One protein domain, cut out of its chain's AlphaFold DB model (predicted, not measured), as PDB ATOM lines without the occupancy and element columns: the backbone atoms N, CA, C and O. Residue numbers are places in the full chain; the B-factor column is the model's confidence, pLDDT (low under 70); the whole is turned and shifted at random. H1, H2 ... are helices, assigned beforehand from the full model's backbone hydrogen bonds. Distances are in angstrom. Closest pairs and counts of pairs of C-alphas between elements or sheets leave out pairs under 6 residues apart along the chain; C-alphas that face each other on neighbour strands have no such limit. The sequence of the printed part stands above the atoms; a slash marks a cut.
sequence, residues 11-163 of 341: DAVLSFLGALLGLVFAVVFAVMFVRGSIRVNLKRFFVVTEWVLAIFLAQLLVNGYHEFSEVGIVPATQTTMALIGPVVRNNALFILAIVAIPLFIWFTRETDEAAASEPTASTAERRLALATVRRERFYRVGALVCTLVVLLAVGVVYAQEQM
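What this domain is: This is residues 11 to 163 of the 341 residues of the protein "DUF2318 domain-containing protein" of Phycisphaeraceae bacterium (UniProt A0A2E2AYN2). Three helices, H2, H4 and H6, lie side by side in a staggered layer with H4 in the middle, and H1 slants away from the midpart of H6, its residues 11 to 21 sticking out. H3 packs on H2 towards one end of the long axis, and little H5 packs on H6 towards the other. The printed part has 153 residues, is all helix, with six named helices, H1 to H6, and no named strand. It is only just loose, close to extended, with a radius of gyration of the C-alphas of 22.0 A, and flat, spanning 75 by 44 by 20 A.

How they stand to each other: Start with H1, residues 11 to 37; its residues 25 to 37 alone touch H6, residues 123 to 161, at a steep tilt of 39 degrees, opposite ways, with closest C-alphas Gly 36 and Arg 140 4.8 A apart. H2, residues 42 to 70, touches H4, residues 92 to 107, at a shallow tilt of 5 degrees, opposite ways; look at closest C-alphas Val 52 and Ala 97, 5.3 A apart. H2 also touches H3, residues 78 to 89, at a steep tilt of 49 degrees, closest at C-alphas Asn 63 and Val 88, 6.0 A. The hub, H6, touches H4 at a shallow tilt of 15 degrees, closest at C-alphas Leu 103 and Leu 144, 7.0 A. H6 touches H5, residues 112 to 116, closest at C-alphas Ala 129 and Ala 116, 6.1 A. H2 and H6 are apart. In H1, H2 and H6 every O i to N i+4 pair is within hydrogen-bond range; H3 has 6 of 8, H4 10 of 12, and H5 0 of 1, with 1 of 2 O i to N i+3 pairs.

Where its parts are: Find C-alpha 11 at (23.224, 96.640, 53.197); H1 runs 37.4 A from there. H2 spans 41.3 A, and H4, 22.0 A, has a kink of 31 degrees near residue 99. H6 runs 56.8 A to C-alpha 161 at (31.964, 80.013, 52.202).

The domain as a whole: The C-alphas farthest apart, Gly 72 and Ser 122, are 75.0 A apart. The printed part has no cut and no long link. Look for pLDDT under 70 at residues 38 to 40, 91 to 121 and 161 to 163.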
ATOM      1  N   ASP A  11      22.766  97.818  52.447       82.25
ATOM      2  CA  ASP A  11      23.224  96.640  53.197       82.25
ATOM      3  C   ASP A  11      22.554  96.502  54.567       82.25
ATOM      4  O   ASP A  11      22.234  95.394  55.004       82.25
ATOM      5  N   ALA A  12      22.309  97.623  55.250       80.94
ATOM      6  CA  ALA A  12      21.639  97.624  56.545       80.94
ATOM      7  C   ALA A  12      20.160  97.243  56.404       80.94
ATOM      8  O   ALA A  12      19.656  96.444  57.195       80.94
ATOM      9  N   VAL A  13      19.482  97.757  55.372       84.25
ATOM     10  CA  VAL A  13      18.097  97.382  55.049       84.25
ATOM     11  C   VAL A  13      18.017  95.905  54.661       84.25
ATOM     12  O   VAL A  13      17.149  95.192  55.164       84.25
ATOM     13  N   LEU A  14      18.946  95.418  53.832       87.12
ATOM     14  CA  LEU A  14      18.992  94.019  53.404       87.12
ATOM     15  C   LEU A  14      19.247  93.074  54.587       87.12
ATOM     16  O   LEU A  14      18.548  92.074  54.741       87.12
ATOM     17  N   SER A  15      20.179  93.433  55.474       85.75
ATOM     18  CA  SER A  15      20.473  92.680  56.700       85.75
ATOM     19  C   SER A  15      19.283  92.656  57.660       85.75
ATOM     20  O   SER A  15      18.976  91.619  58.248       85.75
ATOM     21  N   PHE A  16      18.585  93.785  57.811       85.81
ATOM     22  CA  PHE A  16      17.396  93.880  58.656       85.81
ATOM     23  C   PHE A  16      16.240  93.029  58.117       85.81
ATOM     24  O   PHE A  16      15.643  92.253  58.866       85.81
ATOM     25  N   LEU A  17      15.948  93.129  56.817       89.81
ATOM     26  CA  LEU A  17      14.926  92.309  56.165       89.81
ATOM     27  C   LEU A  17      15.279  90.820  56.228       89.81
ATOM     28  O   LEU A  17      14.409  90.004  56.527       89.81
ATOM     29  N   GLY A  18      16.550  90.470  56.015       89.12
ATOM     30  CA  GLY A  18      17.054  89.107  56.163       89.12
ATOM     31  C   GLY A  18      16.852  88.565  57.577       89.12
ATOM     32  O   GLY A  18      16.347  87.455  57.743       89.12
ATOM     33  N   ALA A  19      17.151  89.365  58.604       88.62
ATOM     34  CA  ALA A  19      16.927  88.989  60.000       88.62
ATOM     35  C   ALA A  19      15.435  88.796  60.323       88.62
ATOM     36  O   ALA A  19      15.066  87.817  60.976       88.62
ATOM     37  N   LEU A  20      14.567  89.691  59.838       92.94
ATOM     38  CA  LEU A  20      13.119  89.588  60.036       92.94
ATOM     39  C   LEU A  20      12.545  88.340  59.351       92.94
ATOM     40  O   LEU A  20      11.799  87.583  59.973       92.94
ATOM     41  N   LEU A  21      12.918  88.099  58.090       91.31
ATOM     42  CA  LEU A  21      12.512  86.904  57.349       91.31
ATOM     43  C   LEU A  21      13.024  85.634  58.029       91.31
ATOM     44  O   LEU A  21      12.252  84.693  58.206       91.31
ATOM     45  N   GLY A  22      14.285  85.621  58.466       88.56
ATOM     46  CA  GLY A  22      14.872  84.508  59.210       88.56
ATOM     47  C   GLY A  22      14.090  84.180  60.483       88.56
ATOM     48  O   GLY A  22      13.778  83.016  60.731       88.56
ATOM     49  N   LEU A  23      13.683  85.199  61.246       92.31
ATOM     50  CA  LEU A  23      12.854  85.020  62.440       92.31
ATOM     51  C   LEU A  23      11.475  84.434  62.105       92.31
ATOM     52  O   LEU A  23      11.024  83.500  62.769       92.31
ATOM     53  N   VAL A  24      10.814  84.941  61.060       93.19
ATOM     54  CA  VAL A  24       9.517  84.413  60.605       93.19
ATOM     55  C   VAL A  24       9.648  82.949  60.184       93.19
ATOM     56  O   VAL A  24       8.858  82.113  60.629       93.19
ATOM     57  N   PHE A  25      10.664  82.609  59.387       89.06
ATOM     58  CA  PHE A  25      10.926  81.227  58.984       89.06
ATOM     59  C   PHE A  25      11.223  80.320  60.181       89.06
ATOM     60  O   PHE A  25      10.707  79.203  60.220       89.06
ATOM     61  N   ALA A  26      11.969  80.796  61.181       87.00
ATOM     62  CA  ALA A  26      12.243  80.044  62.404       87.00
ATOM     63  C   ALA A  26      10.960  79.738  63.196       87.00
ATOM     64  O   ALA A  26      10.757  78.602  63.624       87.00
ATOM     65  N   VAL A  27      10.056  80.716  63.337       92.56
ATOM     66  CA  VAL A  27       8.756  80.518  64.003       92.56
ATOM     67  C   VAL A  27       7.890  79.522  63.230       92.56
ATOM     68  O   VAL A  27       7.332  78.599  63.827       92.56
ATOM     69  N   VAL A  28       7.795  79.666  61.905       90.25
ATOM     70  CA  VAL A  28       7.030  78.742  61.052       90.25
ATOM     71  C   VAL A  28       7.592  77.327  61.155       90.25
ATOM     72  O   VAL A  28       6.829  76.387  61.389       90.25
ATOM     73  N   PHE A  29       8.912  77.170  61.049       84.56
ATOM     74  CA  PHE A  29       9.590  75.888  61.211       84.56
ATOM     75  C   PHE A  29       9.294  75.271  62.580       84.56
ATOM     76  O   PHE A  29       8.864  74.122  62.636       84.56
ATOM     77  N   ALA A  30       9.430  76.030  63.671       85.00
ATOM     78  CA  ALA A  30       9.167  75.542  65.023       85.00
ATOM     79  C   ALA A  30       7.718  75.056  65.190       85.00
ATOM     80  O   ALA A  30       7.487  73.961  65.704       85.00
ATOM     81  N   VAL A  31       6.732  75.819  64.706       88.56
ATOM     82  CA  VAL A  31       5.313  75.427  64.780       88.56
ATOM     83  C   VAL A  31       5.040  74.168  63.957       88.56
ATOM     84  O   VAL A  31       4.369  73.255  64.449       88.56
ATOM     85  N   MET A  32       5.554  74.099  62.724       85.19
ATOM     86  CA  MET A  32       5.382  72.936  61.847       85.19
ATOM     87  C   MET A  32       6.061  71.695  62.428       85.19
ATOM     88  O   MET A  32       5.453  70.627  62.470       85.19
ATOM     89  N   PHE A  33       7.286  71.842  62.933       80.44
ATOM     90  CA  PHE A  33       8.070  70.766  63.525       80.44
ATOM     91  C   PHE A  33       7.429  70.234  64.809       80.44
ATOM     92  O   PHE A  33       7.173  69.036  64.906       80.44
ATOM     93  N   VAL A  34       7.085  71.106  65.766       81.81
ATOM     94  CA  VAL A  34       6.458  70.693  67.034       81.81
ATOM     95  C   VAL A  34       5.123  70.008  66.764       81.81
ATOM     96  O   VAL A  34       4.915  68.886  67.216       81.81
ATOM     97  N   ARG A  35       4.231  70.613  65.966       82.25
ATOM     98  CA  ARG A  35       2.927  69.992  65.669       82.25
ATOM     99  C   ARG A  35       3.038  68.733  64.810       82.25
ATOM    100  O   ARG A  35       2.193  67.850  64.939       82.25
ATOM    101  N   GLY A  36       4.066  68.621  63.971       75.19
ATOM    102  CA  GLY A  36       4.345  67.426  63.172       75.19
ATOM    103  C   GLY A  36       4.952  66.269  63.978       75.19
ATOM    104  O   GLY A  36       4.653  65.106  63.700       75.19
ATOM    105  N   SER A  37       5.756  66.566  65.004       71.31
ATOM    106  CA  SER A  37       6.569  65.587  65.748       71.31
ATOM    107  C   SER A  37       5.849  64.911  66.933       71.31
ATOM    108  O   SER A  37       6.286  63.869  67.409       71.31
ATOM    109  N   ILE A  38       4.690  65.416  67.374       66.69
ATOM    110  CA  ILE A  38       3.989  64.954  68.599       66.69
ATOM    111  C   ILE A  38       3.673  63.440  68.666       66.69
ATOM    112  O   ILE A  38       3.508  62.926  69.767       66.69
ATOM    113  N   ARG A  39       3.622  62.694  67.548       68.06
ATOM    114  CA  ARG A  39       3.467  61.217  67.586       68.06
ATOM    115  C   ARG A  39       4.653  60.426  67.022       68.06
ATOM    116  O   ARG A  39       4.480  59.404  66.361       68.06
ATOM    117  N   VAL A  40       5.873  60.912  67.220       68.44
ATOM    118  CA  VAL A  40       7.080  60.151  66.870       68.44
ATOM    119  C   VAL A  40       7.323  59.045  67.895       68.44
ATOM    120  O   VAL A  40       7.172  59.245  69.098       68.44
ATOM    121  N   ASN A  41       7.727  57.865  67.420       73.25
ATOM    122  CA  ASN A  41       8.143  56.774  68.292       73.25
ATOM    123  C   ASN A  41       9.420  57.171  69.057       73.25
ATOM    124  O   ASN A  41      10.490  57.303  68.458       73.25
ATOM    125  N   LEU A  42       9.307  57.321  70.381       76.56
ATOM    126  CA  LEU A  42      10.394  57.775  71.252       76.56
ATOM    127  C   LEU A  42      11.647  56.894  71.152       76.56
ATOM    128  O   LEU A  42      12.756  57.415  71.125       76.56
ATOM    129  N   LYS A  43      11.490  55.569  71.024       80.31
ATOM    130  CA  LYS A  43      12.624  54.642  70.897       80.31
ATOM    131  C   LYS A  43      13.415  54.904  69.617       80.31
ATOM    132  O   LYS A  43      14.637  54.983  69.658       80.31
ATOM    133  N   ARG A  44      12.723  55.063  68.484       73.62
ATOM    134  CA  ARG A  44      13.366  55.367  67.194       73.62
ATOM    135  C   ARG A  44      14.030  56.750  67.228       73.62
ATOM    136  O   ARG A  44      15.147  56.889  66.744       73.62
ATOM    137  N   PHE A  45      13.366  57.740  67.832       76.12
ATOM    138  CA  PHE A  45      13.923  59.080  68.033       76.12
ATOM    139  C   PHE A  45      15.238  59.036  68.817       76.12
ATOM    140  O   PHE A  45      16.243  59.537  68.318       76.12
ATOM    141  N   PHE A  46      15.251  58.372  69.980       80.75
ATOM    142  CA  PHE A  46      16.445  58.285  70.821       80.75
ATOM    143  C   PHE A  46      17.620  57.607  70.115       80.75
ATOM    144  O   PHE A  46      18.723  58.135  70.183       80.75
ATOM    145  N   VAL A  47      17.384  56.522  69.365       81.75
ATOM    146  CA  VAL A  47      18.440  55.846  68.586       81.75
ATOM    147  C   VAL A  47      19.095  56.800  67.587       81.75
ATOM    148  O   VAL A  47      20.315  56.833  67.470       81.75
ATOM    149  N   VAL A  48      18.316  57.612  66.869       76.50
ATOM    150  CA  VAL A  48      18.888  58.551  65.889       76.50
ATOM    151  C   VAL A  48      19.587  59.718  66.553       76.50
ATOM    152  O   VAL A  48      20.679  60.081  66.126       76.50
ATOM    153  N   THR A  49      19.004  60.287  67.608       78.56
ATOM    154  CA  THR A  49      19.685  61.345  68.360       78.56
ATOM    155  C   THR A  49      20.977  60.846  68.998       78.56
ATOM    156  O   THR A  49      21.937  61.602  69.066       78.56
ATOM    157  N   GLU A  50      21.034  59.578  69.411       85.75
ATOM    158  CA  GLU A  50      22.237  58.942  69.949       85.75
ATOM    159  C   GLU A  50      23.317  58.799  68.873       85.75
ATOM    160  O   GLU A  50      24.448  59.214  69.105       85.75
ATOM    161  N   TRP A  51      22.976  58.326  67.670       83.44
ATOM    162  CA  TRP A  51      23.920  58.291  66.543       83.44
ATOM    163  C   TRP A  51      24.418  59.683  66.147       83.44
ATOM    164  O   TRP A  51      25.610  59.871  65.915       83.44
ATOM    165  N   VAL A  52      23.521  60.670  66.106       80.62
ATOM    166  CA  VAL A  52      23.878  62.071  65.852       80.62
ATOM    167  C   VAL A  52      24.847  62.588  66.917       80.62
ATOM    168  O   VAL A  52      25.878  63.173  66.582       80.62
ATOM    169  N   LEU A  53      24.554  62.339  68.192       83.31
ATOM    170  CA  LEU A  53      25.411  62.748  69.299       83.31
ATOM    171  C   LEU A  53      26.755  62.006  69.287       83.31
ATOM    172  O   LEU A  53      27.774  62.607  69.606       83.31
ATOM    173  N   ALA A  54      26.784  60.737  68.877       85.00
ATOM    174  CA  ALA A  54      28.010  59.957  68.738       85.00
ATOM    175  C   ALA A  54      28.924  60.514  67.633       85.00
ATOM    176  O   ALA A  54      30.131  60.629  67.844       85.00
ATOM    177  N   ILE A  55      28.360  60.922  66.490       81.94
ATOM    178  CA  ILE A  55      29.108  61.621  65.430       81.94
ATOM    179  C   ILE A  55      29.667  62.942  65.965       81.94
ATOM    180  O   ILE A  55      30.843  63.239  65.766       81.94
ATOM    181  N   PHE A  56      28.848  63.712  66.687       82.25
ATOM    182  CA  PHE A  56      29.278  64.978  67.277       82.25
ATOM    183  C   PHE A  56      30.397  64.787  68.308       82.25
ATOM    184  O   PHE A  56      31.374  65.532  68.312       82.25
ATOM    185  N   LEU A  57      30.299  63.755  69.146       88.00
ATOM    186  CA  LEU A  57      31.345  63.388  70.094       88.00
ATOM    187  C   LEU A  57      32.645  63.021  69.372       88.00
ATOM    188  O   LEU A  57      33.705  63.509  69.753       88.00
ATOM    189  N   ALA A  58      32.575  62.210  68.313       86.56
ATOM    190  CA  ALA A  58      33.745  61.872  67.508       86.56
ATOM    191  C   ALA A  58      34.396  63.128  66.903       86.56
ATOM    192  O   ALA A  58      35.613  63.279  66.975       86.56
ATOM    193  N   GLN A  59      33.597  64.065  66.383       82.81
ATOM    194  CA  GLN A  59      34.096  65.339  65.860       82.81
ATOM    195  C   GLN A  59      34.755  66.188  66.957       82.81
ATOM    196  O   GLN A  59      35.845  66.716  66.750       82.81
ATOM    197  N   LEU A  60      34.143  66.283  68.140       86.44
ATOM    198  CA  LEU A  60      34.706  67.026  69.268       86.44
ATOM    199  C   LEU A  60      36.037  66.424  69.737       86.44
ATOM    200  O   LEU A  60      36.951  67.165  70.085       86.44
ATOM    201  N   LEU A  61      36.173  65.095  69.705       89.62
ATOM    202  CA  LEU A  61      37.431  64.408  70.006       89.62
ATOM    203  C   LEU A  61      38.511  64.704  68.960       89.62
ATOM    204  O   LEU A  61      39.660  64.930  69.330       89.62
ATOM    205  N   VAL A  62      38.154  64.738  67.672       87.81
ATOM    206  CA  VAL A  62      39.082  65.097  66.585       87.81
ATOM    207  C   VAL A  62      39.534  66.555  66.707       87.81
ATOM    208  O   VAL A  62      40.731  66.826  66.625       87.81
ATOM    209  N   ASN A  63      38.610  67.480  66.981       85.50
ATOM    210  CA  ASN A  63      38.940  68.882  67.245       85.50
ATOM    211  C   ASN A  63      39.820  69.012  68.495       85.50
ATOM    212  O   ASN A  63      40.838  69.690  68.463       85.50
ATOM    213  N   GLY A  64      39.488  68.303  69.576       89.00
ATOM    214  CA  GLY A  64      40.310  68.269  70.782       89.00
ATOM    215  C   GLY A  64      41.727  67.772  70.498       89.00
ATOM    216  O   GLY A  64      42.688  68.400  70.926       89.00
ATOM    217  N   TYR A  65      41.879  66.692  69.725       89.06
ATOM    218  CA  TYR A  65      43.193  66.213  69.289       89.06
ATOM    219  C   TYR A  65      43.967  67.293  68.520       89.06
ATOM    220  O   TYR A  65      45.164  67.451  68.758       89.06
ATOM    221  N   HIS A  66      43.305  68.036  67.626       86.56
ATOM    222  CA  HIS A  66      43.915  69.142  66.887       86.56
ATOM    223  C   HIS A  66      44.425  70.241  67.832       86.56
ATOM    224  O   HIS A  66      45.606  70.576  67.788       86.56
ATOM    225  N   GLU A  67      43.585  70.720  68.750       87.56
ATOM    226  CA  GLU A  67      43.950  71.752  69.736       87.56
ATOM    227  C   GLU A  67      45.096  71.297  70.659       87.56
ATOM    228  O   GLU A  67      46.069  72.015  70.885       87.56
ATOM    229  N   PHE A  68      45.046  70.060  71.169       89.31
ATOM    230  CA  PHE A  68      46.124  69.519  72.006       89.31
ATOM    231  C   PHE A  68      47.433  69.319  71.239       89.31
ATOM    232  O   PHE A  68      48.515  69.421  71.823       89.31
ATOM    233  N   SER A  69      47.339  69.025  69.944       86.44
ATOM    234  CA  SER A  69      48.494  68.946  69.056       86.44
ATOM    235  C   SER A  69      49.106  70.324  68.810       86.44
ATOM    236  O   SER A  69      50.327  70.440  68.760       86.44
ATOM    237  N   GLU A  70      48.282  71.369  68.728       84.06
ATOM    238  CA  GLU A  70      48.741  72.753  68.581       84.06
ATOM    239  C   GLU A  70      49.529  73.247  69.799       84.06
ATOM    240  O   GLU A  70      50.554  73.913  69.658       84.06
ATOM    241  N   VAL A  71      49.108  72.848  71.000       85.25
ATOM    242  CA  VAL A  71      49.814  73.158  72.258       85.25
ATOM    243  C   VAL A  71      51.040  72.248  72.481       85.25
ATOM    244  O   VAL A  71      51.812  72.453  73.416       85.25
ATOM    245  N   GLY A  72      51.257  71.241  71.628       83.19
ATOM    246  CA  GLY A  72      52.395  70.319  71.717       83.19
ATOM    247  C   GLY A  72      52.255  69.225  72.783       83.19
ATOM    248  O   GLY A  72      53.244  68.584  73.138       83.19
ATOM    249  N   ILE A  73      51.044  68.991  73.302       87.75
ATOM    250  CA  ILE A  73      50.770  67.936  74.296       87.75
ATOM    251  C   ILE A  73      50.710  66.558  73.626       87.75
ATOM    252  O   ILE A  73      51.138  65.558  74.204       87.75
ATOM    253  N   VAL A  74      50.170  66.496  72.409       87.50
ATOM    254  CA  VAL A  74      49.983  65.258  71.641       87.50
ATOM    255  C   VAL A  74      50.851  65.317  70.383       87.50
ATOM    256  O   VAL A  74      50.927  66.373  69.756       87.50
ATOM    257  N   PRO A  75      51.522  64.219  69.980       81.88
ATOM    258  CA  PRO A  75      52.342  64.226  68.776       81.88
ATOM    259  C   PRO A  75      51.485  64.480  67.535       81.88
ATOM    260  O   PRO A  75      50.596  63.686  67.214       81.88
ATOM    261  N   ALA A  76      51.811  65.550  66.813       79.19
ATOM    262  CA  ALA A  76      51.301  65.838  65.485       79.19
ATOM    263  C   ALA A  76      52.271  65.290  64.439       79.19
ATOM    264  O   ALA A  76      53.459  65.607  64.458       79.19
ATOM    265  N   THR A  77      51.770  64.497  63.494       80.56
ATOM    266  CA  THR A  77      52.519  64.200  62.267       80.56
ATOM    267  C   THR A  77      51.795  64.814  61.083       80.56
ATOM    268  O   THR A  77      50.565  64.905  61.092       80.56
ATOM    269  N   GLN A  78      52.537  65.185  60.038       74.06
ATOM    270  CA  GLN A  78      51.949  65.730  58.809       74.06
ATOM    271  C   GLN A  78      50.905  64.778  58.208       74.06
ATOM    272  O   GLN A  78      49.867  65.221  57.728       74.06
ATOM    273  N   THR A  79      51.120  63.463  58.311       78.50
ATOM    274  CA  THR A  79      50.154  62.444  57.882       78.50
ATOM    275  C   THR A  79      48.869  62.463  58.702       78.50
ATOM    276  O   THR A  79      47.783  62.392  58.131       78.50
ATOM    277  N   THR A  80      48.962  62.601  60.030       82.19
ATOM    278  CA  THR A  80      47.764  62.705  60.873       82.19
ATOM    279  C   THR A  80      47.021  64.009  60.588       82.19
ATOM    280  O   THR A  80      45.799  64.013  60.478       82.19
ATOM    281  N   MET A  81      47.752  65.108  60.394       81.50
ATOM    282  CA  MET A  81      47.166  66.425  60.145       81.50
ATOM    283  C   MET A  81      46.546  66.553  58.758       81.50
ATOM    284  O   MET A  81      45.517  67.207  58.625       81.50
ATOM    285  N   ALA A  82      47.083  65.870  57.747       77.75
ATOM    286  CA  ALA A  82      46.459  65.765  56.430       77.75
ATOM    287  C   ALA A  82      45.099  65.041  56.473       77.75
ATOM    288  O   ALA A  82      44.217  65.335  55.667       77.75
ATOM    289  N   LEU A  83      44.916  64.106  57.413       80.12
ATOM    290  CA  LEU A  83      43.646  63.403  57.616       80.12
ATOM    291  C   LEU A  83      42.667  64.219  58.471       80.12
ATOM    292  O   LEU A  83      41.475  64.271  58.174       80.12
ATOM    293  N   ILE A  84      43.170  64.843  59.535       82.00
ATOM    294  CA  ILE A  84      42.358  65.572  60.515       82.00
ATOM    295  C   ILE A  84      41.906  66.932  59.979       82.00
ATOM    296  O   ILE A  84      40.753  67.301  60.183       82.00
ATOM    297  N   GLY A  85      42.765  67.648  59.247       77.75
ATOM    298  CA  GLY A  85      42.481  68.984  58.710       77.75
ATOM    299  C   GLY A  85      41.142  69.081  57.967       77.75
ATOM    300  O   GLY A  85      40.317  69.917  58.333       77.75
ATOM    301  N   PRO A  86      40.841  68.186  57.004       77.44
ATOM    302  CA  PRO A  86      39.553  68.171  56.314       77.44
ATOM    303  C   PRO A  86      38.337  67.940  57.220       77.44
ATOM    304  O   PRO A  86      37.268  68.472  56.928       77.44
ATOM    305  N   VAL A  87      38.480  67.158  58.296       76.56
ATOM    306  CA  VAL A  87      37.395  66.880  59.255       76.56
ATOM    307  C   VAL A  87      37.141  68.098  60.139       76.56
ATOM    308  O   VAL A  87      35.991  68.481  60.325       76.56
ATOM    309  N   VAL A  88      38.208  68.738  60.623       74.06
ATOM    310  CA  VAL A  88      38.133  69.968  61.430       74.06
ATOM    311  C   VAL A  88      37.550  71.119  60.608       74.06
ATOM    312  O   VAL A  88      36.652  71.821  61.064       74.06
ATOM    313  N   ARG A  89      37.996  71.267  59.354       73.62
ATOM    314  CA  ARG A  89      37.519  72.298  58.419       73.62
ATOM    315  C   ARG A  89      36.042  72.134  58.055       73.62
ATOM    316  O   ARG A  89      35.365  73.108  57.729       73.62
ATOM    317  N   ASN A  90      35.540  70.903  58.043       71.62
ATOM    318  CA  ASN A  90      34.212  70.600  57.538       71.62
ATOM    319  C   ASN A  90      33.187  70.459  58.673       71.62
ATOM    320  O   ASN A  90      32.908  69.370  59.170       71.62
ATOM    321  N   ASN A  91      32.535  71.573  59.008       67.12
ATOM    322  CA  ASN A  91      31.429  71.588  59.966       67.12
ATOM    323  C   ASN A  91      30.093  71.062  59.384       67.12
ATOM    324  O   ASN A  91      29.063  71.106  60.059       67.12
ATOM    325  N   ALA A  92      30.064  70.541  58.146       62.22
ATOM    326  CA  ALA A  92      28.842  70.022  57.521       62.22
ATOM    327  C   ALA A  92      28.277  68.792  58.233       62.22
ATOM    328  O   ALA A  92      27.088  68.516  58.091       62.22
ATOM    329  N   LEU A  93      29.075  68.078  59.032       60.16
ATOM    330  CA  LEU A  93      28.577  66.991  59.876       60.16
ATOM    331  C   LEU A  93      27.553  67.491  60.903       60.16
ATOM    332  O   LEU A  93      26.555  66.812  61.133       60.16
ATOM    333  N   PHE A  94      27.732  68.701  61.444       65.25
ATOM    334  CA  PHE A  94      26.756  69.340  62.331       65.25
ATOM    335  C   PHE A  94      25.442  69.649  61.601       65.25
ATOM    336  O   PHE A  94      24.352  69.370  62.104       65.25
ATOM    337  N   ILE A  95      25.540  70.163  60.374       66.56
ATOM    338  CA  ILE A  95      24.376  70.450  59.530       66.56
ATOM    339  C   ILE A  95      23.655  69.140  59.170       66.56
ATOM    340  O   ILE A  95      22.442  69.044  59.327       66.56
ATOM    341  N   LEU A  96      24.391  68.095  58.780       64.94
ATOM    342  CA  LEU A  96      23.861  66.763  58.461       64.94
ATOM    343  C   LEU A  96      23.170  66.107  59.672       64.94
ATOM    344  O   LEU A  96      22.113  65.489  59.537       64.94
ATOM    345  N   ALA A  97      23.737  66.278  60.867       64.50
ATOM    346  CA  ALA A  97      23.185  65.810  62.135       64.50
ATOM    347  C   ALA A  97      21.823  66.445  62.461       64.50
ATOM    348  O   ALA A  97      20.869  65.738  62.795       64.50
ATOM    349  N   ILE A  98      21.705  67.769  62.304       67.06
ATOM    350  CA  ILE A  98      20.444  68.511  62.497       67.06
ATOM    351  C   ILE A  98      19.359  68.036  61.517       67.06
ATOM    352  O   ILE A  98      18.166  68.090  61.813       67.06
ATOM    353  N   VAL A  99      19.776  67.532  60.361       65.12
ATOM    354  CA  VAL A  99      18.926  67.165  59.223       65.12
ATOM    355  C   VAL A  99      18.432  65.728  59.285       65.12
ATOM    356  O   VAL A  99      17.296  65.441  58.894       65.12
ATOM    357  N   ALA A 100      19.257  64.827  59.812       65.94
ATOM    358  CA  ALA A 100      18.916  63.420  59.957       65.94
ATOM    359  C   ALA A 100      17.677  63.221  60.845       65.94
ATOM    360  O   ALA A 100      16.842  62.364  60.561       65.94
ATOM    361  N   ILE A 101      17.508  64.051  61.878       67.62
ATOM    362  CA  ILE A 101      16.429  63.938  62.868       67.62
ATOM    363  C   ILE A 101      15.029  64.169  62.244       67.62
ATOM    364  O   ILE A 101      14.190  63.267  62.331       67.62
ATOM    365  N   PRO A 102      14.730  65.305  61.579       63.06
ATOM    366  CA  PRO A 102      13.431  65.542  60.938       63.06
ATOM    367  C   PRO A 102      13.146  64.620  59.741       63.06
ATOM    368  O   PRO A 102      12.000  64.196  59.566       63.06
ATOM    369  N   LEU A 103      14.156  64.262  58.936       67.00
ATOM    370  CA  LEU A 103      13.979  63.316  57.824       67.00
ATOM    371  C   LEU A 103      13.620  61.917  58.333       67.00
ATOM    372  O   LEU A 103      12.703  61.274  57.821       67.00
ATOM    373  N   PHE A 104      14.279  61.461  59.392       66.44
ATOM    374  CA  PHE A 104      14.011  60.162  59.993       66.44
ATOM    375  C   PHE A 104      12.625  60.080  60.656       66.44
ATOM    376  O   PHE A 104      11.932  59.065  60.542       66.44
ATOM    377  N   ILE A 105      12.177  61.169  61.288       63.88
ATOM    378  CA  ILE A 105      10.807  61.324  61.810       63.88
ATOM    379  C   ILE A 105       9.758  61.141  60.703       63.88
ATOM    380  O   ILE A 105       8.688  60.574  60.944       63.88
ATOM    381  N   TRP A 106      10.060  61.602  59.488       64.50
ATOM    382  CA  TRP A 106       9.175  61.467  58.336       64.50
ATOM    383  C   TRP A 106       9.157  60.042  57.764       64.50
ATOM    384  O   TRP A 106       8.075  59.517  57.505       64.50
ATOM    385  N   PHE A 107      10.320  59.393  57.631       62.06
ATOM    386  CA  PHE A 107      10.435  58.044  57.049       62.06
ATOM    387  C   PHE A 107       9.889  56.919  57.938       62.06
ATOM    388  O   PHE A 107       9.525  55.863  57.430       62.06
ATOM    389  N   THR A 108       9.837  57.111  59.259       61.28
ATOM    390  CA  THR A 108       9.540  56.021  60.204       61.28
ATOM    391  C   THR A 108       8.127  56.027  60.774       61.28
ATOM    392  O   THR A 108       7.834  55.216  61.656       61.28
ATOM    393  N   ARG A 109       7.231  56.906  60.308       62.75
ATOM    394  CA  ARG A 109       5.826  56.870  60.735       62.75
ATOM    395  C   ARG A 109       5.017  55.966  59.826       62.75
ATOM    396  O   ARG A 109       4.764  56.297  58.672       62.75
ATOM    397  N   GLU A 110       4.583  54.854  60.407       58.47
ATOM    398  CA  GLU A 110       3.476  54.063  59.889       58.47
ATOM    399  C   GLU A 110       2.282  55.005  59.694       58.47
ATOM    400  O   GLU A 110       1.946  55.821  60.559       58.47
ATOM    401  N   THR A 111       1.719  54.995  58.491       56.56
ATOM    402  CA  THR A 111       0.519  55.760  58.189       56.56
ATOM    403  C   THR A 111      -0.614  55.196  59.038       56.56
ATOM    404  O   THR A 111      -1.026  54.058  58.842       56.56
ATOM    405  N   ASP A 112      -1.141  56.006  59.961       54.53
ATOM    406  CA  ASP A 112      -2.355  55.732  60.751       54.53
ATOM    407  C   ASP A 112      -3.624  55.697  59.855       54.53
ATOM    408  O   ASP A 112      -4.684  56.211  60.206       54.53
ATOM    409  N   GLU A 113      -3.538  55.121  58.653       53.84
ATOM    410  CA  GLU A 113      -4.669  54.890  57.750       53.84
ATOM    411  C   GLU A 113      -5.644  53.849  58.321       53.84
ATOM    412  O   GLU A 113      -6.823  53.862  57.969       53.84
ATOM    413  N   ALA A 114      -5.197  53.021  59.274       52.06
ATOM    414  CA  ALA A 114      -6.014  52.009  59.941       52.06
ATOM    415  C   ALA A 114      -7.212  52.603  60.715       52.06
ATOM    416  O   ALA A 114      -8.311  52.052  60.672       52.06
ATOM    417  N   ALA A 115      -7.050  53.768  61.352       52.28
ATOM    418  CA  ALA A 115      -8.093  54.372  62.192       52.28
ATOM    419  C   ALA A 115      -9.293  54.939  61.402       52.28
ATOM    420  O   ALA A 115     -10.351  55.189  61.973       52.28
ATOM    421  N   ALA A 116      -9.165  55.147  60.086       53.09
ATOM    422  CA  ALA A 116     -10.235  55.698  59.246       53.09
ATOM    423  C   ALA A 116     -11.191  54.628  58.676       53.09
ATOM    424  O   ALA A 116     -12.122  54.968  57.940       53.09
ATOM    425  N   SER A 117     -10.940  53.352  58.984       54.44
ATOM    426  CA  SER A 117     -11.573  52.197  58.336       54.44
ATOM    427  C   SER A 117     -12.433  51.328  59.260       54.44
ATOM    428  O   SER A 117     -12.805  50.222  58.875       54.44
ATOM    429  N   GLU A 118     -12.817  51.825  60.442       61.09
ATOM    430  CA  GLU A 118     -13.771  51.102  61.288       61.09
ATOM    431  C   GLU A 118     -15.188  51.103  60.675       61.09
ATOM    432  O   GLU A 118     -15.756  52.173  60.426       61.09
ATOM    433  N   PRO A 119     -15.791  49.923  60.429       61.84
ATOM    434  CA  PRO A 119     -17.052  49.794  59.692       61.84
ATOM    435  C   PRO A 119     -18.290  50.312  60.449       61.84
ATOM    436  O   PRO A 119     -19.356  50.439  59.849       61.84
ATOM    437  N   THR A 120     -18.167  50.635  61.738       63.38
ATOM    438  CA  THR A 120     -19.265  51.071  62.623       63.38
ATOM    439  C   THR A 120     -19.300  52.576  62.913       63.38
ATOM    440  O   THR A 120     -20.200  53.030  63.617       63.38
ATOM    441  N   ALA A 121     -18.360  53.369  62.387       66.50
ATOM    442  CA  ALA A 121     -18.273  54.800  62.687       66.50
ATOM    443  C   ALA A 121     -19.371  55.632  61.992       66.50
ATOM    444  O   ALA A 121     -19.676  55.456  60.807       66.50
ATOM    445  N   SER A 122     -19.933  56.605  62.711       81.19
ATOM    446  CA  SER A 122     -20.919  57.550  62.179       81.19
ATOM    447  C   SER A 122     -20.332  58.441  61.070       81.19
ATOM    448  O   SER A 122     -19.123  58.680  60.975       81.19
ATOM    449  N   THR A 123     -21.193  59.022  60.224       80.62
ATOM    450  CA  THR A 123     -20.734  59.927  59.147       80.62
ATOM    451  C   THR A 123     -20.019  61.179  59.670       80.62
ATOM    452  O   THR A 123     -19.180  61.735  58.959       80.62
ATOM    453  N   ALA A 124     -20.325  61.620  60.895       83.00
ATOM    454  CA  ALA A 124     -19.661  62.743  61.551       83.00
ATOM    455  C   ALA A 124     -18.256  62.362  62.047       83.00
ATOM    456  O   ALA A 124     -17.296  63.086  61.773       83.00
ATOM    457  N   GLU A 125     -18.111  61.196  62.684       82.44
ATOM    458  CA  GLU A 125     -16.816  60.663  63.134       82.44
ATOM    459  C   GLU A 125     -15.867  60.433  61.958       82.44
ATOM    460  O   GLU A 125     -14.706  60.836  62.009       82.44
ATOM    461  N   ARG A 126     -16.377  59.912  60.834       79.56
ATOM    462  CA  ARG A 126     -15.579  59.735  59.613       79.56
ATOM    463  C   ARG A 126     -15.068  61.063  59.041       79.56
ATOM    464  O   ARG A 126     -13.930  61.137  58.578       79.56
ATOM    465  N   ARG A 127     -15.869  62.137  59.081       84.19
ATOM    466  CA  ARG A 127     -15.430  63.480  58.642       84.19
ATOM    467  C   ARG A 127     -14.360  64.053  59.566       84.19
ATOM    468  O   ARG A 127     -13.387  64.624  59.072       84.19
ATOM    469  N   LEU A 128     -14.515  63.884  60.879       86.00
ATOM    470  CA  LEU A 128     -13.527  64.323  61.866       86.00
ATOM    471  C   LEU A 128     -12.201  63.559  61.705       86.00
ATOM    472  O   LEU A 128     -11.136  64.180  61.678       86.00
ATOM    473  N   ALA A 129     -12.256  62.241  61.501       81.31
ATOM    474  CA  ALA A 129     -11.084  61.409  61.234       81.31
ATOM    475  C   ALA A 129     -10.335  61.872  59.971       81.31
ATOM    476  O   ALA A 129      -9.138  62.140  60.015       81.31
ATOM    477  N   LEU A 130     -11.036  62.104  58.857       82.75
ATOM    478  CA  LEU A 130     -10.408  62.629  57.637       82.75
ATOM    479  C   LEU A 130      -9.815  64.037  57.830       82.75
ATOM    480  O   LEU A 130      -8.755  64.344  57.280       82.75
ATOM    481  N   ALA A 131     -10.471  64.900  58.613       84.44
ATOM    482  CA  ALA A 131      -9.969  66.240  58.917       84.44
ATOM    483  C   ALA A 131      -8.689  66.203  59.770       84.44
ATOM    484  O   ALA A 131      -7.753  66.960  59.501       84.44
ATOM    485  N   THR A 132      -8.610  65.303  60.757       82.56
ATOM    486  CA  THR A 132      -7.399  65.117  61.577       82.56
ATOM    487  C   THR A 132      -6.236  64.580  60.746       82.56
ATOM    488  O   THR A 132      -5.163  65.179  60.780       82.56
ATOM    489  N   VAL A 133      -6.470  63.574  59.894       81.31
ATOM    490  CA  VAL A 133      -5.458  63.043  58.962       81.31
ATOM    491  C   VAL A 133      -4.945  64.126  58.007       81.31
ATOM    492  O   VAL A 133      -3.737  64.255  57.803       81.31
ATOM    493  N   ARG A 134      -5.830  64.962  57.440       83.62
ATOM    494  CA  ARG A 134      -5.416  66.089  56.578       83.62
ATOM    495  C   ARG A 134      -4.576  67.116  57.331       83.62
ATOM    496  O   ARG A 134      -3.562  67.564  56.802       83.62
ATOM    497  N   ARG A 135      -4.976  67.475  58.554       84.31
ATOM    498  CA  ARG A 135      -4.246  68.430  59.400       84.31
ATOM    499  C   ARG A 135      -2.858  67.906  59.767       84.31
ATOM    500  O   ARG A 135      -1.883  68.647  59.698       84.31
ATOM    501  N   GLU A 136      -2.753  66.627  60.103       81.19
ATOM    502  CA  GLU A 136      -1.476  65.976  60.407       81.19
ATOM    503  C   GLU A 136      -0.583  65.867  59.177       81.19
ATOM    504  O   GLU A 136       0.607  66.173  59.248       81.19
ATOM    505  N   ARG A 137      -1.159  65.525  58.017       81.69
ATOM    506  CA  ARG A 137      -0.439  65.532  56.742       81.69
ATOM    507  C   ARG A 137       0.082  66.928  56.405       81.69
ATOM    508  O   ARG A 137       1.219  67.029  55.956       81.69
ATOM    509  N   PHE A 138      -0.707  67.977  56.640       87.12
ATOM    510  CA  PHE A 138      -0.290  69.362  56.422       87.12
ATOM    511  C   PHE A 138       0.907  69.741  57.300       87.12
ATOM    512  O   PHE A 138       1.931  70.148  56.760       87.12
ATOM    513  N   TYR A 139       0.829  69.535  58.620       83.88
ATOM    514  CA  TYR A 139       1.950  69.839  59.520       83.88
ATOM    515  C   TYR A 139       3.195  69.003  59.205       83.88
ATOM    516  O   TYR A 139       4.308  69.518  59.248       83.88
ATOM    517  N   ARG A 140       3.021  67.735  58.814       77.69
ATOM    518  CA  ARG A 140       4.125  66.847  58.425       77.69
ATOM    519  C   ARG A 140       4.819  67.296  57.140       77.69
ATOM    520  O   ARG A 140       6.041  67.378  57.104       77.69
ATOM    521  N   VAL A 141       4.052  67.548  56.079       81.88
ATOM    522  CA  VAL A 141       4.606  68.019  54.800       81.88
ATOM    523  C   VAL A 141       5.221  69.404  54.986       81.88
ATOM    524  O   VAL A 141       6.325  69.632  54.510       81.88
ATOM    525  N   GLY A 142       4.563  70.282  55.748       85.62
ATOM    526  CA  GLY A 142       5.095  71.590  56.122       85.62
ATOM    527  C   GLY A 142       6.441  71.486  56.838       85.62
ATOM    528  O   GLY A 142       7.392  72.136  56.423       85.62
ATOM    529  N   ALA A 143       6.569  70.616  57.845       80.38
ATOM    530  CA  ALA A 143       7.829  70.407  58.560       80.38
ATOM    531  C   ALA A 143       8.954  69.913  57.633       80.38
ATOM    532  O   ALA A 143      10.074  70.418  57.711       80.38
ATOM    533  N   LEU A 144       8.659  68.975  56.725       78.94
ATOM    534  CA  LEU A 144       9.638  68.472  55.757       78.94
ATOM    535  C   LEU A 144      10.072  69.560  54.770       78.94
ATOM    536  O   LEU A 144      11.267  69.748  54.560       78.94
ATOM    537  N   VAL A 145       9.121  70.299  54.196       84.88
ATOM    538  CA  VAL A 145       9.418  71.387  53.253       84.88
ATOM    539  C   VAL A 145      10.234  72.479  53.939       84.88
ATOM    540  O   VAL A 145      11.256  72.891  53.400       84.88
ATOM    541  N   CYS A 146       9.855  72.905  55.148       82.81
ATOM    542  CA  CYS A 146      10.628  73.890  55.906       82.81
ATOM    543  C   CYS A 146      12.045  73.386  56.219       82.81
ATOM    544  O   CYS A 146      12.996  74.145  56.066       82.81
ATOM    545  N   THR A 147      12.203  72.110  56.593       78.31
ATOM    546  CA  THR A 147      13.528  71.498  56.803       78.31
ATOM    547  C   THR A 147      14.367  71.548  55.525       78.31
ATOM    548  O   THR A 147      15.525  71.948  55.576       78.31
ATOM    549  N   LEU A 148      13.786  71.188  54.374       81.38
ATOM    550  CA  LEU A 148      14.469  71.208  53.078       81.38
ATOM    551  C   LEU A 148      14.875  72.628  52.654       81.38
ATOM    552  O   LEU A 148      15.955  72.820  52.106       81.38
ATOM    553  N   VAL A 149      14.035  73.628  52.927       84.44
ATOM    554  CA  VAL A 149      14.350  75.038  52.649       84.44
ATOM    555  C   VAL A 149      15.502  75.525  53.523       84.44
ATOM    556  O   VAL A 149      16.434  76.130  53.002       84.44
ATOM    557  N   VAL A 150      15.477  75.232  54.830       78.88
ATOM    558  CA  VAL A 150      16.584  75.565  55.746       78.88
ATOM    559  C   VAL A 150      17.874  74.896  55.283       78.88
ATOM    560  O   VAL A 150      18.914  75.539  55.214       78.88
ATOM    561  N   LEU A 151      17.790  73.626  54.897       76.56
ATOM    562  CA  LEU A 151      18.896  72.860  54.338       76.56
ATOM    563  C   LEU A 151      19.509  73.480  53.100       76.56
ATOM    564  O   LEU A 151      20.725  73.584  53.005       76.56
ATOM    565  N   LEU A 152      18.667  73.859  52.144       83.00
ATOM    566  CA  LEU A 152      19.121  74.465  50.908       83.00
ATOM    567  C   LEU A 152      19.755  75.827  51.190       83.00
ATOM    568  O   LEU A 152      20.825  76.105  50.667       83.00
ATOM    569  N   ALA A 153      19.151  76.639  52.060       80.75
ATOM    570  CA  ALA A 153      19.709  77.930  52.453       80.75
ATOM    571  C   ALA A 153      21.083  77.776  53.123       80.75
ATOM    572  O   ALA A 153      22.047  78.405  52.697       80.75
ATOM    573  N   VAL A 154      21.192  76.893  54.121       77.00
ATOM    574  CA  VAL A 154      22.459  76.594  54.801       77.00
ATOM    575  C   VAL A 154      23.474  75.988  53.831       77.00
ATOM    576  O   VAL A 154      24.633  76.377  53.849       77.00
ATOM    577  N   GLY A 155      23.047  75.075  52.958       77.06
ATOM    578  CA  GLY A 155      23.899  74.444  51.953       77.06
ATOM    579  C   GLY A 155      24.451  75.439  50.934       77.06
ATOM    580  O   GLY A 155      25.614  75.328  50.562       77.06
ATOM    581  N   VAL A 156      23.661  76.435  50.523       81.00
ATOM    582  CA  VAL A 156      24.120  77.529  49.654       81.00
ATOM    583  C   VAL A 156      25.142  78.399  50.377       81.00
ATOM    584  O   VAL A 156      26.208  78.633  49.819       81.00
ATOM    585  N   VAL A 157      24.860  78.827  51.613       76.88
ATOM    586  CA  VAL A 157      25.806  79.628  52.415       76.88
ATOM    587  C   VAL A 157      27.118  78.873  52.600       76.88
ATOM    588  O   VAL A 157      28.185  79.392  52.293       76.88
ATOM    589  N   TYR A 158      27.033  77.610  53.001       73.94
ATOM    590  CA  TYR A 158      28.187  76.740  53.171       73.94
ATOM    591  C   TYR A 158      28.971  76.556  51.863       73.94
ATOM    592  O   TYR A 158      30.194  76.642  51.859       73.94
ATOM    593  N   ALA A 159      28.292  76.332  50.734       72.00
ATOM    594  CA  ALA A 159      28.947  76.202  49.434       72.00
ATOM    595  C   ALA A 159      29.634  77.503  48.996       72.00
ATOM    596  O   ALA A 159      30.673  77.447  48.345       72.00
ATOM    597  N   GLN A 160      29.074  78.661  49.357       70.38
ATOM    598  CA  GLN A 160      29.678  79.966  49.099       70.38
ATOM    599  C   GLN A 160      30.911  80.206  49.972       70.38
ATOM    600  O   GLN A 160      31.939  80.632  49.453       70.38
ATOM    601  N   GLU A 161      30.837  79.892  51.267       67.31
ATOM    602  CA  GLU A 161      31.964  80.013  52.202       67.31
ATOM    603  C   GLU A 161      33.097  79.031  51.880       67.31
ATOM    604  O   GLU A 161      34.267  79.347  52.074       67.31
ATOM    605  N   GLN A 162      32.766  77.848  51.357       64.12
ATOM    606  CA  GLN A 162      33.746  76.835  50.963       64.12
ATOM    607  C   GLN A 162      34.202  76.922  49.516       64.12
ATOM    608  O   GLN A 162      34.930  76.023  49.080       64.12
ATOM    609  N   MET A 163      33.806  77.956  48.765       56.25
ATOM    610  CA  MET A 163      34.399  78.170  47.451       56.25
ATOM    611  C   MET A 163      35.919  78.190  47.631       56.25
ATOM    612  O   MET A 163      36.423  79.022  48.390       56.25
TER     613      MET A 163